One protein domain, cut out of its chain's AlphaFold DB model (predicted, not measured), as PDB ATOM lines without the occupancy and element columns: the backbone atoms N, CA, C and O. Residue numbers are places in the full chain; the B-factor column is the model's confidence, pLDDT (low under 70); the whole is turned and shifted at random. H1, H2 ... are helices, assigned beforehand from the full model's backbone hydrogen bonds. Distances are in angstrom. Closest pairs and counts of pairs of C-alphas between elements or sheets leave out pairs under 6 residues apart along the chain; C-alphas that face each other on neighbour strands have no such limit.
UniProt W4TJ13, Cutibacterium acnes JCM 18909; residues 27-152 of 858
ATOM      1  N   ASP A  27     138.138 205.040 151.847       89.50
ATOM      2  CA  ASP A  27     138.028 203.847 152.688       89.50
ATOM      3  C   ASP A  27     136.620 203.235 152.600       89.50
ATOM      4  O   ASP A  27     136.479 202.018 152.467       89.50
ATOM      5  N   ASP A  28     135.580 204.074 152.537       89.44
ATOM      6  CA  ASP A  28     134.203 203.626 152.295       89.44
ATOM      7  C   ASP A  28     134.039 202.993 150.907       89.44
ATOM      8  O   ASP A  28     133.230 202.079 150.729       89.44
ATOM      9  N   TRP A  29     134.748 203.503 149.896       90.75
ATOM     10  CA  TRP A  29     134.760 202.964 148.535       90.75
ATOM     11  C   TRP A  29     135.414 201.582 148.456       90.75
ATOM     12  O   TRP A  29     134.846 200.679 147.825       90.75
ATOM     13  N   ALA A  30     136.556 201.416 149.125       90.88
ATOM     14  CA  ALA A  30     137.280 200.151 149.201       90.88
ATOM     15  C   ALA A  30     136.453 199.062 149.908       90.88
ATOM     16  O   ALA A  30     136.410 197.920 149.444       90.88
ATOM     17  N   GLY A  31     135.737 199.418 150.982       91.56
ATOM     18  CA  GLY A  31     134.847 198.502 151.697       91.56
ATOM     19  C   GLY A  31     135.573 197.246 152.196       91.56
ATOM     20  O   GLY A  31     136.632 197.338 152.808       91.56
ATOM     21  N   ASP A  32     135.010 196.065 151.924       92.38
ATOM     22  CA  ASP A  32     135.550 194.757 152.330       92.38
ATOM     23  C   ASP A  32     136.428 194.083 151.253       92.38
ATOM     24  O   ASP A  32     136.692 192.878 151.320       92.38
ATOM     25  N   ALA A  33     136.867 194.832 150.232       92.50
ATOM     26  CA  ALA A  33     137.573 194.281 149.074       92.50
ATOM     27  C   ALA A  33     138.867 193.541 149.448       92.50
ATOM     28  O   ALA A  33     139.104 192.440 148.954       92.50
ATOM     29  N   GLU A  34     139.661 194.111 150.355       91.94
ATOM     30  CA  GLU A  34     140.914 193.522 150.843       91.94
ATOM     31  C   GLU A  34     140.672 192.160 151.522       91.94
ATOM     32  O   GLU A  34     141.283 191.158 151.151       91.94
ATOM     33  N   GLU A  35     139.687 192.072 152.424       92.50
ATOM     34  CA  GLU A  35     139.319 190.811 153.087       92.50
ATOM     35  C   GLU A  35     138.823 189.749 152.094       92.50
ATOM     36  O   GLU A  35     139.032 188.544 152.273       92.50
ATOM     37  N   ARG A  36     138.113 190.177 151.046       93.00
ATOM     38  CA  ARG A  36     137.598 189.285 150.000       93.00
ATOM     39  C   ARG A  36     138.707 188.732 149.110       93.00
ATOM     40  O   ARG A  36     138.565 187.596 148.657       93.00
ATOM     41  N   LEU A  37     139.773 189.493 148.869       93.56
ATOM     42  CA  LEU A  37     140.954 189.035 148.130       93.56
ATOM     43  C   LEU A  37     141.794 188.061 148.960       93.56
ATOM     44  O   LEU A  37     142.098 186.972 148.474       93.56
ATOM     45  N   GLN A  38     142.023 188.359 150.241       90.50
ATOM     46  CA  GLN A  38     142.712 187.443 151.163       90.50
ATOM     47  C   GLN A  38     141.996 186.086 151.262       90.50
ATOM     48  O   GLN A  38     142.620 185.029 151.181       90.50
ATOM     49  N   LYS A  39     140.655 186.077 151.331       92.19
ATOM     50  CA  LYS A  39     139.852 184.832 151.302       92.19
ATOM     51  C   LYS A  39     140.017 184.020 150.009       92.19
ATOM     52  O   LYS A  39     139.713 182.829 150.014       92.19
ATOM     53  N   ARG A  40     140.456 184.648 148.914       92.31
ATOM     54  CA  ARG A  40     140.758 184.002 147.626       92.31
ATOM     55  C   ARG A  40     142.234 183.604 147.489       92.31
ATOM     56  O   ARG A  40     142.579 183.028 146.465       92.31
ATOM     57  N   GLY A  41     143.072 183.867 148.495       91.25
ATOM     58  CA  GLY A  41     144.513 183.604 148.448       91.25
ATOM     59  C   GLY A  41     145.288 184.585 147.567       91.25
ATOM     60  O   GLY A  41     146.335 184.217 147.049       91.25
ATOM     61  N   VAL A  42     144.750 185.792 147.365       94.19
ATOM     62  CA  VAL A  42     145.346 186.842 146.533       94.19
ATOM     63  C   VAL A  42     145.940 187.907 147.445       94.19
ATOM     64  O   VAL A  42     145.200 188.552 148.191       94.19
ATOM     65  N   GLU A  43     147.255 188.095 147.375       92.81
ATOM     66  CA  GLU A  43     148.008 188.965 148.288       92.81
ATOM     67  C   GLU A  43     148.632 190.154 147.536       92.81
ATOM     68  O   GLU A  43     149.191 189.964 146.452       92.81
ATOM     69  N   PRO A  44     148.535 191.395 148.054       94.12
ATOM     70  CA  PRO A  44     149.077 192.573 147.381       94.12
ATOM     71  C   PRO A  44     150.609 192.589 147.417       94.12
ATOM     72  O   PRO A  44     151.233 192.343 148.452       94.12
ATOM     73  N   ARG A  45     151.232 192.949 146.293       93.56
ATOM     74  CA  ARG A  45     152.685 193.116 146.177       93.56
ATOM     75  C   ARG A  45     153.100 194.529 146.569       93.56
ATOM     76  O   ARG A  45     152.407 195.515 146.325       93.56
ATOM     77  N   ALA A  46     154.293 194.650 147.144       90.69
ATOM     78  CA  ALA A  46     154.875 195.954 147.440       90.69
ATOM     79  C   ALA A  46     155.348 196.641 146.148       90.69
ATOM     80  O   ALA A  46     156.314 196.198 145.522       90.69
ATOM     81  N   VAL A  47     154.704 197.755 145.789       90.81
ATOM     82  CA  VAL A  47     155.071 198.551 144.611       90.81
ATOM     83  C   VAL A  47     156.407 199.251 144.856       90.81
ATOM     84  O   VAL A  47     156.547 200.070 145.762       90.81
ATOM     85  N   ASN A  48     157.406 198.912 144.045       89.69
ATOM     86  CA  ASN A  48     158.753 199.473 144.102       89.69
ATOM     87  C   ASN A  48     159.282 199.749 142.686       89.69
ATOM     88  O   ASN A  48     158.654 199.380 141.697       89.69
ATOM     89  N   THR A  49     160.445 200.392 142.573       84.38
ATOM     90  CA  THR A  49     160.991 200.820 141.273       84.38
ATOM     91  C   THR A  49     161.263 199.667 140.299       84.38
ATOM     92  O   THR A  49     161.086 199.863 139.104       84.38
ATOM     93  N   LEU A  50     161.668 198.484 140.779       86.44
ATOM     94  CA  LEU A  50     161.905 197.322 139.906       86.44
ATOM     95  C   LEU A  50     160.590 196.821 139.318       86.44
ATOM     96  O   LEU A  50     160.457 196.702 138.108       86.44
ATOM     97  N   MET A  51     159.592 196.641 140.181       90.38
ATOM     98  CA  MET A  51     158.253 196.233 139.775       90.38
ATOM     99  C   MET A  51     157.619 197.222 138.792       90.38
ATOM    100  O   MET A  51     156.982 196.807 137.834       90.38
ATOM    101  N   VAL A  52     157.807 198.525 139.016       90.69
ATOM    102  CA  VAL A  52     157.346 199.576 138.099       90.69
ATOM    103  C   VAL A  52     157.922 199.374 136.698       90.69
ATOM    104  O   VAL A  52     157.169 199.412 135.731       90.69
ATOM    105  N   SER A  53     159.230 199.142 136.584       90.19
ATOM    106  CA  SER A  53     159.866 198.880 135.291       90.19
ATOM    107  C   SER A  53     159.353 197.590 134.649       90.19
ATOM    108  O   SER A  53     158.953 197.630 133.492       90.19
ATOM    109  N   ASP A  54     159.270 196.495 135.410       91.38
ATOM    110  CA  ASP A  54     158.795 195.202 134.895       91.38
ATOM    111  C   ASP A  54     157.354 195.291 134.360       91.38
ATOM    112  O   ASP A  54     157.036 194.722 133.318       91.38
ATOM    113  N   VAL A  55     156.476 196.021 135.058       92.81
ATOM    114  CA  VAL A  55     155.083 196.218 134.632       92.81
ATOM    115  C   VAL A  55     155.007 197.090 133.385       92.81
ATOM    116  O   VAL A  55     154.264 196.749 132.471       92.81
ATOM    117  N   LEU A  56     155.767 198.187 133.320       92.88
ATOM    118  CA  LEU A  56     155.790 199.050 132.135       92.88
ATOM    119  C   LEU A  56     156.275 198.294 130.893       92.88
ATOM    120  O   LEU A  56     155.661 198.400 129.833       92.88
ATOM    121  N   ASP A  57     157.323 197.486 131.037       91.94
ATOM    122  CA  ASP A  57     157.826 196.648 129.949       91.94
ATOM    123  C   ASP A  57     156.781 195.598 129.529       91.94
ATOM    124  O   ASP A  57     156.612 195.340 128.339       91.94
ATOM    125  N   ALA A  58     156.033 195.030 130.483       92.12
ATOM    126  CA  ALA A  58     155.003 194.025 130.212       92.12
ATOM    127  C   ALA A  58     153.746 194.582 129.526       92.12
ATOM    128  O   ALA A  58     153.105 193.848 128.777       92.12
ATOM    129  N   ILE A  59     153.375 195.843 129.779       92.44
ATOM    130  CA  ILE A  59     152.199 196.475 129.151       92.44
ATOM    131  C   ILE A  59     152.512 197.178 127.830       92.44
ATOM    132  O   ILE A  59     151.593 197.603 127.131       92.44
ATOM    133  N   THR A  60     153.792 197.321 127.488       86.88
ATOM    134  CA  THR A  60     154.207 197.968 126.242       86.88
ATOM    135  C   THR A  60     153.626 197.212 125.042       86.88
ATOM    136  O   THR A  60     153.668 195.986 124.991       86.88
ATOM    137  N   ASP A  61     153.070 197.952 124.078       81.25
ATOM    138  CA  ASP A  61     152.426 197.439 122.858       81.25
ATOM    139  C   ASP A  61     151.171 196.557 123.067       81.25
ATOM    140  O   ASP A  61     150.669 195.968 122.105       81.25
ATOM    141  N   LEU A  62     150.626 196.481 124.287       87.44
ATOM    142  CA  LEU A  62     149.340 195.826 124.555       87.44
ATOM    143  C   LEU A  62     148.149 196.743 124.238       87.44
ATOM    144  O   LEU A  62     148.252 197.971 124.274       87.44
ATOM    145  N   SER A  63     146.983 196.146 123.969       86.19
ATOM    146  CA  SER A  63     145.727 196.907 123.919       86.19
ATOM    147  C   SER A  63     145.361 197.468 125.300       86.19
ATOM    148  O   SER A  63     145.793 196.940 126.321       86.19
ATOM    149  N   HIS A  64     144.524 198.510 125.361       83.69
ATOM    150  CA  HIS A  64     144.110 199.133 126.627       83.69
ATOM    151  C   HIS A  64     143.492 198.138 127.629       83.69
ATOM    152  O   HIS A  64     143.802 198.196 128.820       83.69
ATOM    153  N   ASP A  65     142.675 197.195 127.153       87.88
ATOM    154  CA  ASP A  65     142.053 196.153 127.979       87.88
ATOM    155  C   ASP A  65     143.109 195.201 128.573       87.88
ATOM    156  O   ASP A  65     143.074 194.858 129.762       87.88
ATOM    157  N   GLU A  66     144.073 194.781 127.747       91.31
ATOM    158  CA  GLU A  66     145.172 193.895 128.140       91.31
ATOM    159  C   GLU A  66     146.160 194.604 129.068       91.31
ATOM    160  O   GLU A  66     146.584 194.020 130.066       91.31
ATOM    161  N   ALA A  67     146.477 195.870 128.793       91.44
ATOM    162  CA  ALA A  67     147.318 196.716 129.627       91.44
ATOM    163  C   ALA A  67     146.665 196.968 130.992       91.44
ATOM    164  O   ALA A  67     147.321 196.796 132.016       91.44
ATOM    165  N   CYS A  68     145.364 197.284 131.040       92.69
ATOM    166  CA  CYS A  68     144.609 197.450 132.286       92.69
ATOM    167  C   CYS A  68     144.610 196.158 133.116       92.69
ATOM    168  O   CYS A  68     144.901 196.182 134.316       92.69
ATOM    169  N   THR A  69     144.337 195.023 132.466       94.44
ATOM    170  CA  THR A  69     144.358 193.705 133.111       94.44
ATOM    171  C   THR A  69     145.746 193.406 133.669       94.44
ATOM    172  O   THR A  69     145.874 193.144 134.861       94.44
ATOM    173  N   THR A  70     146.785 193.510 132.838       94.69
ATOM    174  CA  THR A  70     148.179 193.213 133.198       94.69
ATOM    175  C   THR A  70     148.694 194.144 134.292       94.69
ATOM    176  O   THR A  70     149.335 193.676 135.232       94.69
ATOM    177  N   MET A  71     148.375 195.439 134.222       94.88
ATOM    178  CA  MET A  71     148.707 196.424 135.252       94.88
ATOM    179  C   MET A  71     148.148 195.986 136.605       94.88
ATOM    180  O   MET A  71     148.903 195.866 137.563       94.88
ATOM    181  N   LEU A  72     146.842 195.708 136.690       95.19
ATOM    182  CA  LEU A  72     146.176 195.411 137.960       95.19
ATOM    183  C   LEU A  72     146.502 194.020 138.509       95.19
ATOM    184  O   LEU A  72     146.636 193.880 139.724       95.19
ATOM    185  N   THR A  73     146.645 192.999 137.661       95.56
ATOM    186  CA  THR A  73     147.014 191.647 138.114       95.56
ATOM    187  C   THR A  73     148.465 191.589 138.574       95.56
ATOM    188  O   THR A  73     148.749 190.958 139.588       95.56
ATOM    189  N   SER A  74     149.373 192.323 137.917       94.38
ATOM    190  CA  SER A  74     150.787 192.375 138.309       94.38
ATOM    191  C   SER A  74     151.004 192.962 139.702       94.38
ATOM    192  O   SER A  74     152.025 192.659 140.323       94.38
ATOM    193  N   LEU A  75     150.052 193.760 140.212       94.75
ATOM    194  CA  LEU A  75     150.063 194.305 141.573       94.75
ATOM    195  C   LEU A  75     149.857 193.253 142.673       94.75
ATOM    196  O   LEU A  75     149.991 193.575 143.849       94.75
ATOM    197  N   TYR A  76     149.554 192.006 142.325       95.50
ATOM    198  CA  TYR A  76     149.221 190.950 143.277       95.50
ATOM    199  C   TYR A  76     150.002 189.660 143.005       95.50
ATOM    200  O   TYR A  76     150.485 189.421 141.900       95.50
ATOM    201  N   GLU A  77     150.123 188.814 144.025       91.75
ATOM    202  CA  GLU A  77     150.493 187.401 143.893       91.75
ATOM    203  C   GLU A  77     149.213 186.550 143.837       91.75
ATOM    204  O   GLU A  77     148.282 186.777 144.615       91.75
ATOM    205  N   GLY A  78     149.150 185.577 142.917       87.50
ATOM    206  CA  GLY A  78     147.999 184.674 142.766       87.50
ATOM    207  C   GLY A  78     146.795 185.265 142.020       87.50
ATOM    208  O   GLY A  78     145.684 184.744 142.131       87.50
ATOM    209  N   ALA A  79     146.985 186.369 141.289       89.38
ATOM    210  CA  ALA A  79     145.937 187.047 140.524       89.38
ATOM    211  C   ALA A  79     145.974 186.748 139.012       89.38
ATOM    212  O   ALA A  79     145.226 187.380 138.266       89.38
ATOM    213  N   GLU A  80     146.804 185.808 138.545       83.94
ATOM    214  CA  GLU A  80     147.015 185.560 137.109       83.94
ATOM    215  C   GLU A  80     145.723 185.154 136.374       83.94
ATOM    216  O   GLU A  80     145.513 185.543 135.228       83.94
ATOM    217  N   ASP A  81     144.820 184.443 137.058       83.38
ATOM    218  CA  ASP A  81     143.536 183.986 136.507       83.38
ATOM    219  C   ASP A  81     142.375 184.979 136.741       83.38
ATOM    220  O   ASP A  81     141.231 184.731 136.341       83.38
ATOM    221  N   LEU A  82     142.623 186.116 137.404       84.69
ATOM    222  CA  LEU A  82     141.596 187.109 137.737       84.69
ATOM    223  C   LEU A  82     141.370 188.108 136.600       84.69
ATOM    224  O   LEU A  82     141.604 189.307 136.730       84.69
ATOM    225  N   ALA A  83     140.825 187.600 135.498       82.50
ATOM    226  CA  ALA A  83     140.371 188.413 134.379       82.50
ATOM    227  C   ALA A  83     138.922 188.913 134.559       82.50
ATOM    228  O   ALA A  83     138.119 188.362 135.327       82.50
ATOM    229  N   GLY A  84     138.572 189.946 133.791       86.69
ATOM    230  CA  GLY A  84     137.217 190.477 133.683       86.69
ATOM    231  C   GLY A  84     136.899 191.606 134.665       86.69
ATOM    232  O   GLY A  84     137.351 191.632 135.809       86.69
ATOM    233  N   HIS A  85     136.050 192.523 134.205       88.62
ATOM    234  CA  HIS A  85     135.773 193.812 134.838       88.62
ATOM    235  C   HIS A  85     135.538 193.750 136.360       88.62
ATOM    236  O   HIS A  85     136.241 194.410 137.117       88.62
ATOM    237  N   ASN A  86     134.619 192.904 136.838       89.88
ATOM    238  CA  ASN A  86     134.290 192.826 138.270       89.88
ATOM    239  C   ASN A  86     135.465 192.362 139.148       89.88
ATOM    240  O   ASN A  86     135.567 192.764 140.307       89.88
ATOM    241  N   ASN A  87     136.333 191.488 138.625       92.25
ATOM    242  CA  ASN A  87     137.526 191.052 139.349       92.25
ATOM    243  C   ASN A  87     138.574 192.167 139.365       92.25
ATOM    244  O   ASN A  87     139.143 192.431 140.418       92.25
ATOM    245  N   LEU A  88     138.761 192.875 138.248       93.44
ATOM    246  CA  LEU A  88     139.670 194.020 138.171       93.44
ATOM    247  C   LEU A  88     139.234 195.170 139.094       93.44
ATOM    248  O   LEU A  88     140.067 195.741 139.792       93.44
ATOM    249  N   VAL A  89     137.929 195.451 139.189       93.06
ATOM    250  CA  VAL A  89     137.369 196.404 140.165       93.06
ATOM    251  C   VAL A  89     137.680 195.968 141.601       93.06
ATOM    252  O   VAL A  89     138.064 196.794 142.430       93.06
ATOM    253  N   LEU A  90     137.566 194.670 141.907       93.56
ATOM    254  CA  LEU A  90     137.918 194.139 143.227       93.56
ATOM    255  C   LEU A  90     139.418 194.311 143.529       93.56
ATOM    256  O   LEU A  90     139.756 194.745 144.629       93.56
ATOM    257  N   LEU A  91     140.297 194.029 142.560       95.38
ATOM    258  CA  LEU A  91     141.746 194.244 142.680       95.38
ATOM    259  C   LEU A  91     142.082 195.726 142.896       95.38
ATOM    260  O   LEU A  91     142.881 196.049 143.775       95.38
ATOM    261  N   ALA A  92     141.439 196.635 142.159       94.44
ATOM    262  CA  ALA A  92     141.642 198.072 142.313       94.44
ATOM    263  C   ALA A  92     141.224 198.568 143.710       94.44
ATOM    264  O   ALA A  92     141.956 199.327 144.344       94.44
ATOM    265  N   LYS A  93     140.076 198.100 144.220       94.06
ATOM    266  CA  LYS A  93     139.569 198.443 145.560       94.06
ATOM    267  C   LYS A  93     140.422 197.892 146.698       94.06
ATOM    268  O   LYS A  93     140.546 198.537 147.737       94.06
ATOM    269  N   GLY A  94     140.971 196.693 146.519       93.62
ATOM    270  CA  GLY A  94     141.707 195.987 147.562       93.62
ATOM    271  C   GLY A  94     143.158 196.431 147.745       93.62
ATOM    272  O   GLY A  94     143.739 196.123 148.781       93.62
ATOM    273  N   HIS A  95     143.756 197.147 146.782       96.19
ATOM    274  CA  HIS A  95     145.206 197.354 146.794       96.19
ATOM    275  C   HIS A  95     145.605 198.567 147.661       96.19
ATOM    276  O   HIS A  95     145.188 199.690 147.354       96.19
ATOM    277  N   PRO A  96     146.483 198.415 148.676       94.12
ATOM    278  CA  PRO A  96     146.881 199.519 149.558       94.12
ATOM    279  C   PRO A  96     147.496 200.713 148.815       94.12
ATOM    280  O   PRO A  96     147.113 201.855 149.052       94.12
ATOM    281  N   PHE A  97     148.374 200.454 147.837       95.25
ATOM    282  CA  PHE A  97     148.986 201.517 147.024       95.25
ATOM    283  C   PHE A  97     147.955 202.339 146.236       95.25
ATOM    284  O   PHE A  97     148.097 203.552 146.130       95.25
ATOM    285  N   ILE A  98     146.896 201.707 145.708       95.31
ATOM    286  CA  ILE A  98     145.847 202.419 144.961       95.31
ATOM    287  C   ILE A  98     145.029 203.291 145.920       95.31
ATOM    288  O   ILE A  98     144.698 204.427 145.591       95.31
ATOM    289  N   ARG A  99     144.760 202.810 147.139       93.50
ATOM    290  CA  ARG A  99     144.099 203.611 148.182       93.50
ATOM    291  C   ARG A  99     144.934 204.837 148.560       93.50
ATOM    292  O   ARG A  99     144.389 205.937 148.623       93.50
ATOM    293  N   ASP A 100     146.240 204.673 148.760       93.38
ATOM    294  CA  ASP A 100     147.154 205.782 149.075       93.38
ATOM    295  C   ASP A 100     147.301 206.769 147.909       93.38
ATOM    296  O   ASP A 100     147.336 207.987 148.125       93.38
ATOM    297  N   PHE A 101     147.316 206.257 146.675       94.44
ATOM    298  CA  PHE A 101     147.259 207.055 145.454       94.44
ATOM    299  C   PHE A 101     146.007 207.940 145.440       94.44
ATOM    300  O   PHE A 101     146.137 209.161 145.414       94.44
ATOM    301  N   LEU A 102     144.813 207.353 145.593       92.94
ATOM    302  CA  LEU A 102     143.538 208.084 145.592       92.94
ATOM    303  C   LEU A 102     143.432 209.114 146.730       92.94
ATOM    304  O   LEU A 102     142.948 210.231 146.526       92.94
ATOM    305  N   LYS A 103     143.913 208.774 147.934       92.19
ATOM    306  CA  LYS A 103     143.960 209.707 149.076       92.19
ATOM    307  C   LYS A 103     144.872 210.899 148.796       92.19
ATOM    308  O   LYS A 103     144.546 212.028 149.153       92.19
ATOM    309  N   THR A 104     146.006 210.662 148.142       91.00
ATOM    310  CA  THR A 104     146.967 211.719 147.804       91.00
ATOM    311  C   THR A 104     146.461 212.612 146.671       91.00
ATOM    312  O   THR A 104     146.763 213.801 146.663       91.00
ATOM    313  N   THR A 105     145.642 212.079 145.761       91.69
ATOM    314  CA  THR A 105     145.071 212.813 144.620       91.69
ATOM    315  C   THR A 105     143.667 213.368 144.881       91.69
ATOM    316  O   THR A 105     142.965 213.722 143.939       91.69
ATOM    317  N   THR A 106     143.227 213.451 146.143       87.50
ATOM    318  CA  THR A 106     141.950 214.111 146.492       87.50
ATOM    319  C   THR A 106     141.987 215.614 146.186       87.50
ATOM    320  O   THR A 106     140.963 216.212 145.858       87.50
ATOM    321  N   GLU A 107     143.175 216.216 146.263       87.19
ATOM    322  CA  GLU A 107     143.483 217.522 145.683       87.19
ATOM    323  C   GLU A 107     144.425 217.330 144.491       87.19
ATOM    324  O   GLU A 107     145.241 216.398 144.469       87.19
ATOM    325  N   ALA A 108     144.347 218.222 143.500       89.44
ATOM    326  CA  ALA A 108     145.212 218.136 142.334       89.44
ATOM    327  C   ALA A 108     146.677 218.255 142.766       89.44
ATOM    328  O   ALA A 108     147.083 219.249 143.371       89.44
ATOM    329  N   THR A 109     147.463 217.234 142.439       91.38
ATOM    330  CA  THR A 109     148.871 217.112 142.820       91.38
ATOM    331  C   THR A 109     149.707 216.960 141.560       91.38
ATOM    332  O   THR A 109     149.329 216.233 140.639       91.38
ATOM    333  N   HIS A 110     150.848 217.645 141.491       90.69
ATOM    334  CA  HIS A 110     151.742 217.514 140.348       90.69
ATOM    335  C   HIS A 110     152.309 216.086 140.281       90.69
ATOM    336  O   HIS A 110     152.769 215.548 141.286       90.69
ATOM    337  N   VAL A 111     152.307 215.463 139.098       90.12
ATOM    338  CA  VAL A 111     152.634 214.029 138.953       90.12
ATOM    339  C   VAL A 111     154.043 213.667 139.441       90.12
ATOM    340  O   VAL A 111     154.262 212.568 139.939       90.12
ATOM    341  N   ARG A 112     155.003 214.597 139.350       88.50
ATOM    342  CA  ARG A 112     156.360 214.381 139.881       88.50
ATOM    343  C   ARG A 112     156.384 214.374 141.408       88.50
ATOM    344  O   ARG A 112     157.022 213.508 141.990       88.50
ATOM    345  N   ASP A 113     155.623 215.263 142.039       89.56
ATOM    346  CA  ASP A 113     155.512 215.325 143.499       89.56
ATOM    347  C   ASP A 113     154.771 214.085 144.023       89.56
ATOM    348  O   ASP A 113     155.110 213.539 145.071       89.56
ATOM    349  N   LEU A 114     153.791 213.598 143.251       90.88
ATOM    350  CA  LEU A 114     153.098 212.339 143.510       90.88
ATOM    351  C   LEU A 114     154.054 211.140 143.425       90.88
ATOM    352  O   LEU A 114     154.052 210.299 144.324       90.88
ATOM    353  N   ALA A 115     154.897 211.085 142.390       91.12
ATOM    354  CA  ALA A 115     155.928 210.058 142.243       91.12
ATOM    355  C   ALA A 115     156.924 210.084 143.406       91.12
ATOM    356  O   ALA A 115     157.210 209.037 143.975       91.12
ATOM    357  N   ASP A 116     157.404 211.259 143.812       89.31
ATOM    358  CA  ASP A 116     158.353 211.377 144.922       89.31
ATOM    359  C   ASP A 116     157.725 211.021 146.278       89.31
ATOM    360  O   ASP A 116     158.409 210.484 147.152       89.31
ATOM    361  N   ARG A 117     156.417 211.258 146.447       89.94
ATOM    362  CA  ARG A 117     155.676 210.901 147.664       89.94
ATOM    363  C   ARG A 117     155.346 209.410 147.761       89.94
ATOM    364  O   ARG A 117     155.424 208.863 148.858       89.94
ATOM    365  N   LEU A 118     154.944 208.771 146.660       90.50
ATOM    366  CA  LEU A 118     154.478 207.375 146.654       90.50
ATOM    367  C   LEU A 118     155.577 206.361 146.312       90.50
ATOM    368  O   LEU A 118     155.517 205.217 146.752       90.50
ATOM    369  N   LEU A 119     156.572 206.763 145.519       89.50
ATOM    370  CA  LEU A 119     157.626 205.902 144.981       89.50
ATOM    371  C   LEU A 119     158.995 206.581 145.177       89.50
ATOM    372  O   LEU A 119     159.531 207.168 144.231       89.50
ATOM    373  N   PRO A 120     159.591 206.532 146.384       79.56
ATOM    374  CA  PRO A 120     160.846 207.225 146.663       79.56
ATOM    375  C   PRO A 120     161.964 206.772 145.711       79.56
ATOM    376  O   PRO A 120     162.220 205.581 145.542       79.56
ATOM    377  N   GLY A 121     162.632 207.735 145.077       79.25
ATOM    378  CA  GLY A 121     163.647 207.493 144.056       79.25
ATOM    379  C   GLY A 121     164.251 208.795 143.529       79.25
ATOM    380  O   GLY A 121     163.827 209.889 143.892       79.25
ATOM    381  N   THR A 122     165.274 208.690 142.683       76.62
ATOM    382  CA  THR A 122     165.880 209.860 142.028       76.62
ATOM    383  C   THR A 122     165.064 210.275 140.811       76.62
ATOM    384  O   THR A 122     164.964 209.490 139.866       76.62
ATOM    385  N   ALA A 123     164.569 211.512 140.808       75.12
ATOM    386  CA  ALA A 123     163.878 212.095 139.665       75.12
ATOM    387  C   ALA A 123     164.765 212.118 138.412       75.12
ATOM    388  O   ALA A 123     165.933 212.515 138.457       75.12
ATOM    389  N   ARG A 124     164.190 211.697 137.285       77.69
ATOM    390  CA  ARG A 124     164.822 211.723 135.957       77.69
ATOM    391  C   ARG A 124     163.928 212.465 134.966       77.69
ATOM    392  O   ARG A 124     162.778 212.776 135.262       77.69
ATOM    393  N   GLN A 125     164.476 212.799 133.800       69.50
ATOM    394  CA  GLN A 125     163.705 213.450 132.742       69.50
ATOM    395  C   GLN A 125     162.617 212.513 132.190       69.50
ATOM    396  O   GLN A 125     161.459 212.921 132.139       69.50
ATOM    397  N   ASP A 126     162.990 211.262 131.903       77.31
ATOM    398  CA  ASP A 126     162.091 210.168 131.520       77.31
ATOM    399  C   ASP A 126     161.958 209.208 132.708       77.31
ATOM    400  O   ASP A 126     162.645 208.191 132.815       77.31
ATOM    401  N   ASP A 127     161.170 209.625 133.695       85.81
ATOM    402  CA  ASP A 127     161.028 208.895 134.949       85.81
ATOM    403  C   ASP A 127     159.957 207.795 134.827       85.81
ATOM    404  O   ASP A 127     158.770 208.127 134.745       85.81
ATOM    405  N   PRO A 128     160.320 206.497 134.867       88.88
ATOM    406  CA  PRO A 128     159.344 205.411 134.758       88.88
ATOM    407  C   PRO A 128     158.310 205.445 135.891       88.88
ATOM    408  O   PRO A 128     157.185 204.998 135.706       88.88
ATOM    409  N   ARG A 129     158.633 206.041 137.050       91.88
ATOM    410  CA  ARG A 129     157.670 206.219 138.148       91.88
ATOM    411  C   ARG A 129     156.498 207.101 137.722       91.88
ATOM    412  O   ARG A 129     155.359 206.809 138.064       91.88
ATOM    413  N   VAL A 130     156.773 208.167 136.968       91.94
ATOM    414  CA  VAL A 130     155.740 209.071 136.446       91.94
ATOM    415  C   VAL A 130     154.890 208.349 135.409       91.94
ATOM    416  O   VAL A 130     153.668 208.403 135.504       91.94
ATOM    417  N   THR A 131     155.521 207.641 134.468       91.44
ATOM    418  CA  THR A 131     154.808 206.858 133.450       91.44
ATOM    419  C   THR A 131     153.880 205.837 134.098       91.44
ATOM    420  O   THR A 131     152.693 205.831 133.810       91.44
ATOM    421  N   PHE A 132     154.368 205.062 135.068       94.25
ATOM    422  CA  PHE A 132     153.558 204.079 135.790       94.25
ATOM    423  C   PHE A 132     152.343 204.682 136.496       94.25
ATOM    424  O   PHE A 132     151.262 204.107 136.443       94.25
ATOM    425  N   LEU A 133     152.483 205.850 137.131       94.12
ATOM    426  CA  LEU A 133     151.345 206.525 137.764       94.12
ATOM    427  C   LEU A 133     150.302 206.999 136.742       94.12
ATOM    428  O   LEU A 133     149.109 206.962 137.036       94.12
ATOM    429  N   LEU A 134     150.736 207.436 135.557       92.44
ATOM    430  CA  LEU A 134     149.835 207.812 134.466       92.44
ATOM    431  C   LEU A 134     149.136 206.586 133.863       92.44
ATOM    432  O   LEU A 134     147.931 206.643 133.638       92.44
ATOM    433  N   GLU A 135     149.849 205.474 133.683       92.50
ATOM    434  CA  GLU A 135     149.274 204.201 133.226       92.50
ATOM    435  C   GLU A 135     148.286 203.626 134.249       92.50
ATOM    436  O   GLU A 135     147.209 203.155 133.892       92.50
ATOM    437  N   LEU A 136     148.589 203.735 135.548       93.94
ATOM    438  CA  LEU A 136     147.665 203.353 136.617       93.94
ATOM    439  C   LEU A 136     146.399 204.221 136.594       93.94
ATOM    440  O   LEU A 136     145.292 203.695 136.702       93.94
ATOM    441  N   LEU A 137     146.543 205.539 136.425       92.62
ATOM    442  CA  LEU A 137     145.405 206.447 136.262       92.62
ATOM    443  C   LEU A 137     144.574 206.079 135.024       92.62
ATOM    444  O   LEU A 137     143.346 206.051 135.104       92.62
ATOM    445  N   GLY A 138     145.238 205.744 133.913       89.62
ATOM    446  CA  GLY A 138     144.618 205.246 132.688       89.62
ATOM    447  C   GLY A 138     143.825 203.961 132.919       89.62
ATOM    448  O   GLY A 138     142.664 203.888 132.528       89.62
ATOM    449  N   ALA A 139     144.388 202.989 133.643       91.06
ATOM    450  CA  ALA A 139     143.713 201.742 133.998       91.06
ATOM    451  C   ALA A 139     142.471 201.976 134.879       91.06
ATOM    452  O   ALA A 139     141.424 201.370 134.644       91.06
ATOM    453  N   LEU A 140     142.547 202.878 135.866       91.19
ATOM    454  CA  LEU A 140     141.397 203.247 136.703       91.19
ATOM    455  C   LEU A 140     140.305 203.964 135.894       91.19
ATOM    456  O   LEU A 140     139.124 203.653 136.052       91.19
ATOM    457  N   GLY A 141     140.698 204.879 135.003       88.44
ATOM    458  CA  GLY A 141     139.787 205.545 134.074       88.44
ATOM    459  C   GLY A 141     139.128 204.554 133.112       88.44
ATOM    460  O   GLY A 141     137.919 204.619 132.890       88.44
ATOM    461  N   HIS A 142     139.884 203.580 132.603       86.88
ATOM    462  CA  HIS A 142     139.377 202.518 131.737       86.88
ATOM    463  C   HIS A 142     138.339 201.642 132.457       86.88
ATOM    464  O   HIS A 142     137.248 201.426 131.929       86.88
ATOM    465  N   LEU A 143     138.598 201.230 133.706       88.12
ATOM    466  CA  LEU A 143     137.584 200.552 134.523       88.12
ATOM    467  C   LEU A 143     136.346 201.426 134.735       88.12
ATOM    468  O   LEU A 143     135.230 200.927 134.724       88.12
ATOM    469  N   ARG A 144     136.498 202.737 134.894       85.62
ATOM    470  CA  ARG A 144     135.349 203.630 135.059       85.62
ATOM    471  C   ARG A 144     134.543 203.864 133.770       85.62
ATOM    472  O   ARG A 144     133.397 204.293 133.849       85.62
ATOM    473  N   ALA A 145     135.098 203.591 132.589       77.00
ATOM    474  CA  ALA A 145     134.407 203.830 131.319       77.00
ATOM    475  C   ALA A 145     133.137 202.969 131.148       77.00
ATOM    476  O   ALA A 145     132.213 203.350 130.428       77.00
ATOM    477  N   VAL A 146     133.060 201.828 131.840       70.94
ATOM    478  CA  VAL A 146     131.845 201.008 131.924       70.94
ATOM    479  C   VAL A 146     130.804 201.747 132.784       70.94
ATOM    480  O   VAL A 146     131.189 202.376 133.762       70.94
ATOM    481  N   PRO A 147     129.483 201.670 132.508       59.59
ATOM    482  CA  PRO A 147     128.440 202.430 133.225       59.59
ATOM    483  C   PRO A 147     128.329 202.206 134.748       59.59
ATOM    484  O   PRO A 147     127.393 202.711 135.377       59.59
ATOM    485  N   ASP A 148     129.232 201.426 135.338       61.34
ATOM    486  CA  ASP A 148     129.322 201.209 136.766       61.34
ATOM    487  C   ASP A 148     129.911 202.444 137.468       61.34
ATOM    488  O   ASP A 148     131.062 202.836 137.282       61.34
ATOM    489  N   ARG A 149     129.101 203.075 138.323       67.12
ATOM    490  CA  ARG A 149     129.502 204.251 139.116       67.12
ATOM    491  C   ARG A 149     130.358 203.885 140.330       67.12
ATOM    492  O   ARG A 149     130.619 204.748 141.167       67.12
ATOM    493  N   ASP A 150     130.749 202.623 140.454       79.81
ATOM    494  CA  ASP A 150     131.500 202.101 141.587       79.81
ATOM    495  C   ASP A 150     133.021 202.305 141.463       79.81
ATOM    496  O   ASP A 150     133.745 201.867 142.348       79.81
ATOM    497  N   MET A 151     133.522 202.996 140.429       87.44
ATOM    498  CA  MET A 151     134.930 203.424 140.294       87.44
ATOM    499  C   MET A 151     135.101 204.945 140.496       87.44
ATOM    500  O   MET A 151     134.182 205.688 140.157       87.44
ATOM    501  N   PRO A 152     136.238 205.461 141.013       86.06
ATOM    502  CA  PRO A 152     136.475 206.901 141.208       86.06
ATOM    503  C   PRO A 152     136.615 207.672 139.889       86.06
ATOM    504  O   PRO A 152     137.163 207.146 138.927       86.06
TER     505      PRO A 152
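AT A GLANCE: This is residues 27 to 152 of the 858 residues of a protein of Cutibacterium acnes JCM 18909 (UniProt W4TJ13). The longest helix, H8, runs through the middle of a compact, all-helix body, with the other helices mostly crossed round it. The hairpin H3 and H4 packs across one side of H8, H7 packs on residues 129 to 133 near its beginning, H5 makes a corner with its last part at residues 140 to 143, H6 is near it, and the short H1 and H2 sit at the end of H5 away from H8. The printed part has 126 residues with eight named helices, H1 to H8 in chain order, and no named strand. The radius of gyration of the C-alphas is 14.0 A, and the spans are 39 by 31 by 27 A.

IN THESE COORDINATES: H8, residues 128 to 144, is 24.1 A long, from C-alpha 128 at (159.344, 205.411, 134.758) to C-alpha 144 at (135.349, 203.630, 135.059). H3 is residues 49 to 59, 15.6 A; H4 64 to 74, 15.1 A; H5 85 to 94, 14.2 A; H6 96 to 104, 12.3 A; H7 111 to 118, 10.3 A. H1, residues 27 to 30, begins at C-alpha 27 (138.028, 203.847, 152.688), and H2 is residues 33 to 38.

HOW THE PARTS SIT: H5 and H8 are the hubs, touching four helices each. H8 touches H4 with residues 136 to 143 alone, at a steep tilt of 67 degrees; the closest C-alphas, Cys 68 and Ala 139, are 4.7 A apart. With residues 129 to 133 alone it touches H7, about perpendicular at 85 degrees, closest C-alphas Ala 115 and Arg 129, 5.9 A. H2 touches H5, C-alphas Glu 34 and Gly 94 at 4.2 A. H1 and H5 only just touch, with 3 pairs of C-alphas within 8 A, closest Ala 30 and Lys 93, 4.6 A. In H2 to H8 every O i to N i+4 pair is within hydrogen-bond range; H1 is too short for one.

THE WHOLE: The farthest C-alphas, Lys 39 and Gln 125, are 41.6 A apart. The printed part has no cut and no long link. The pLDDT is under 70 at residues 125 and 147 to 149.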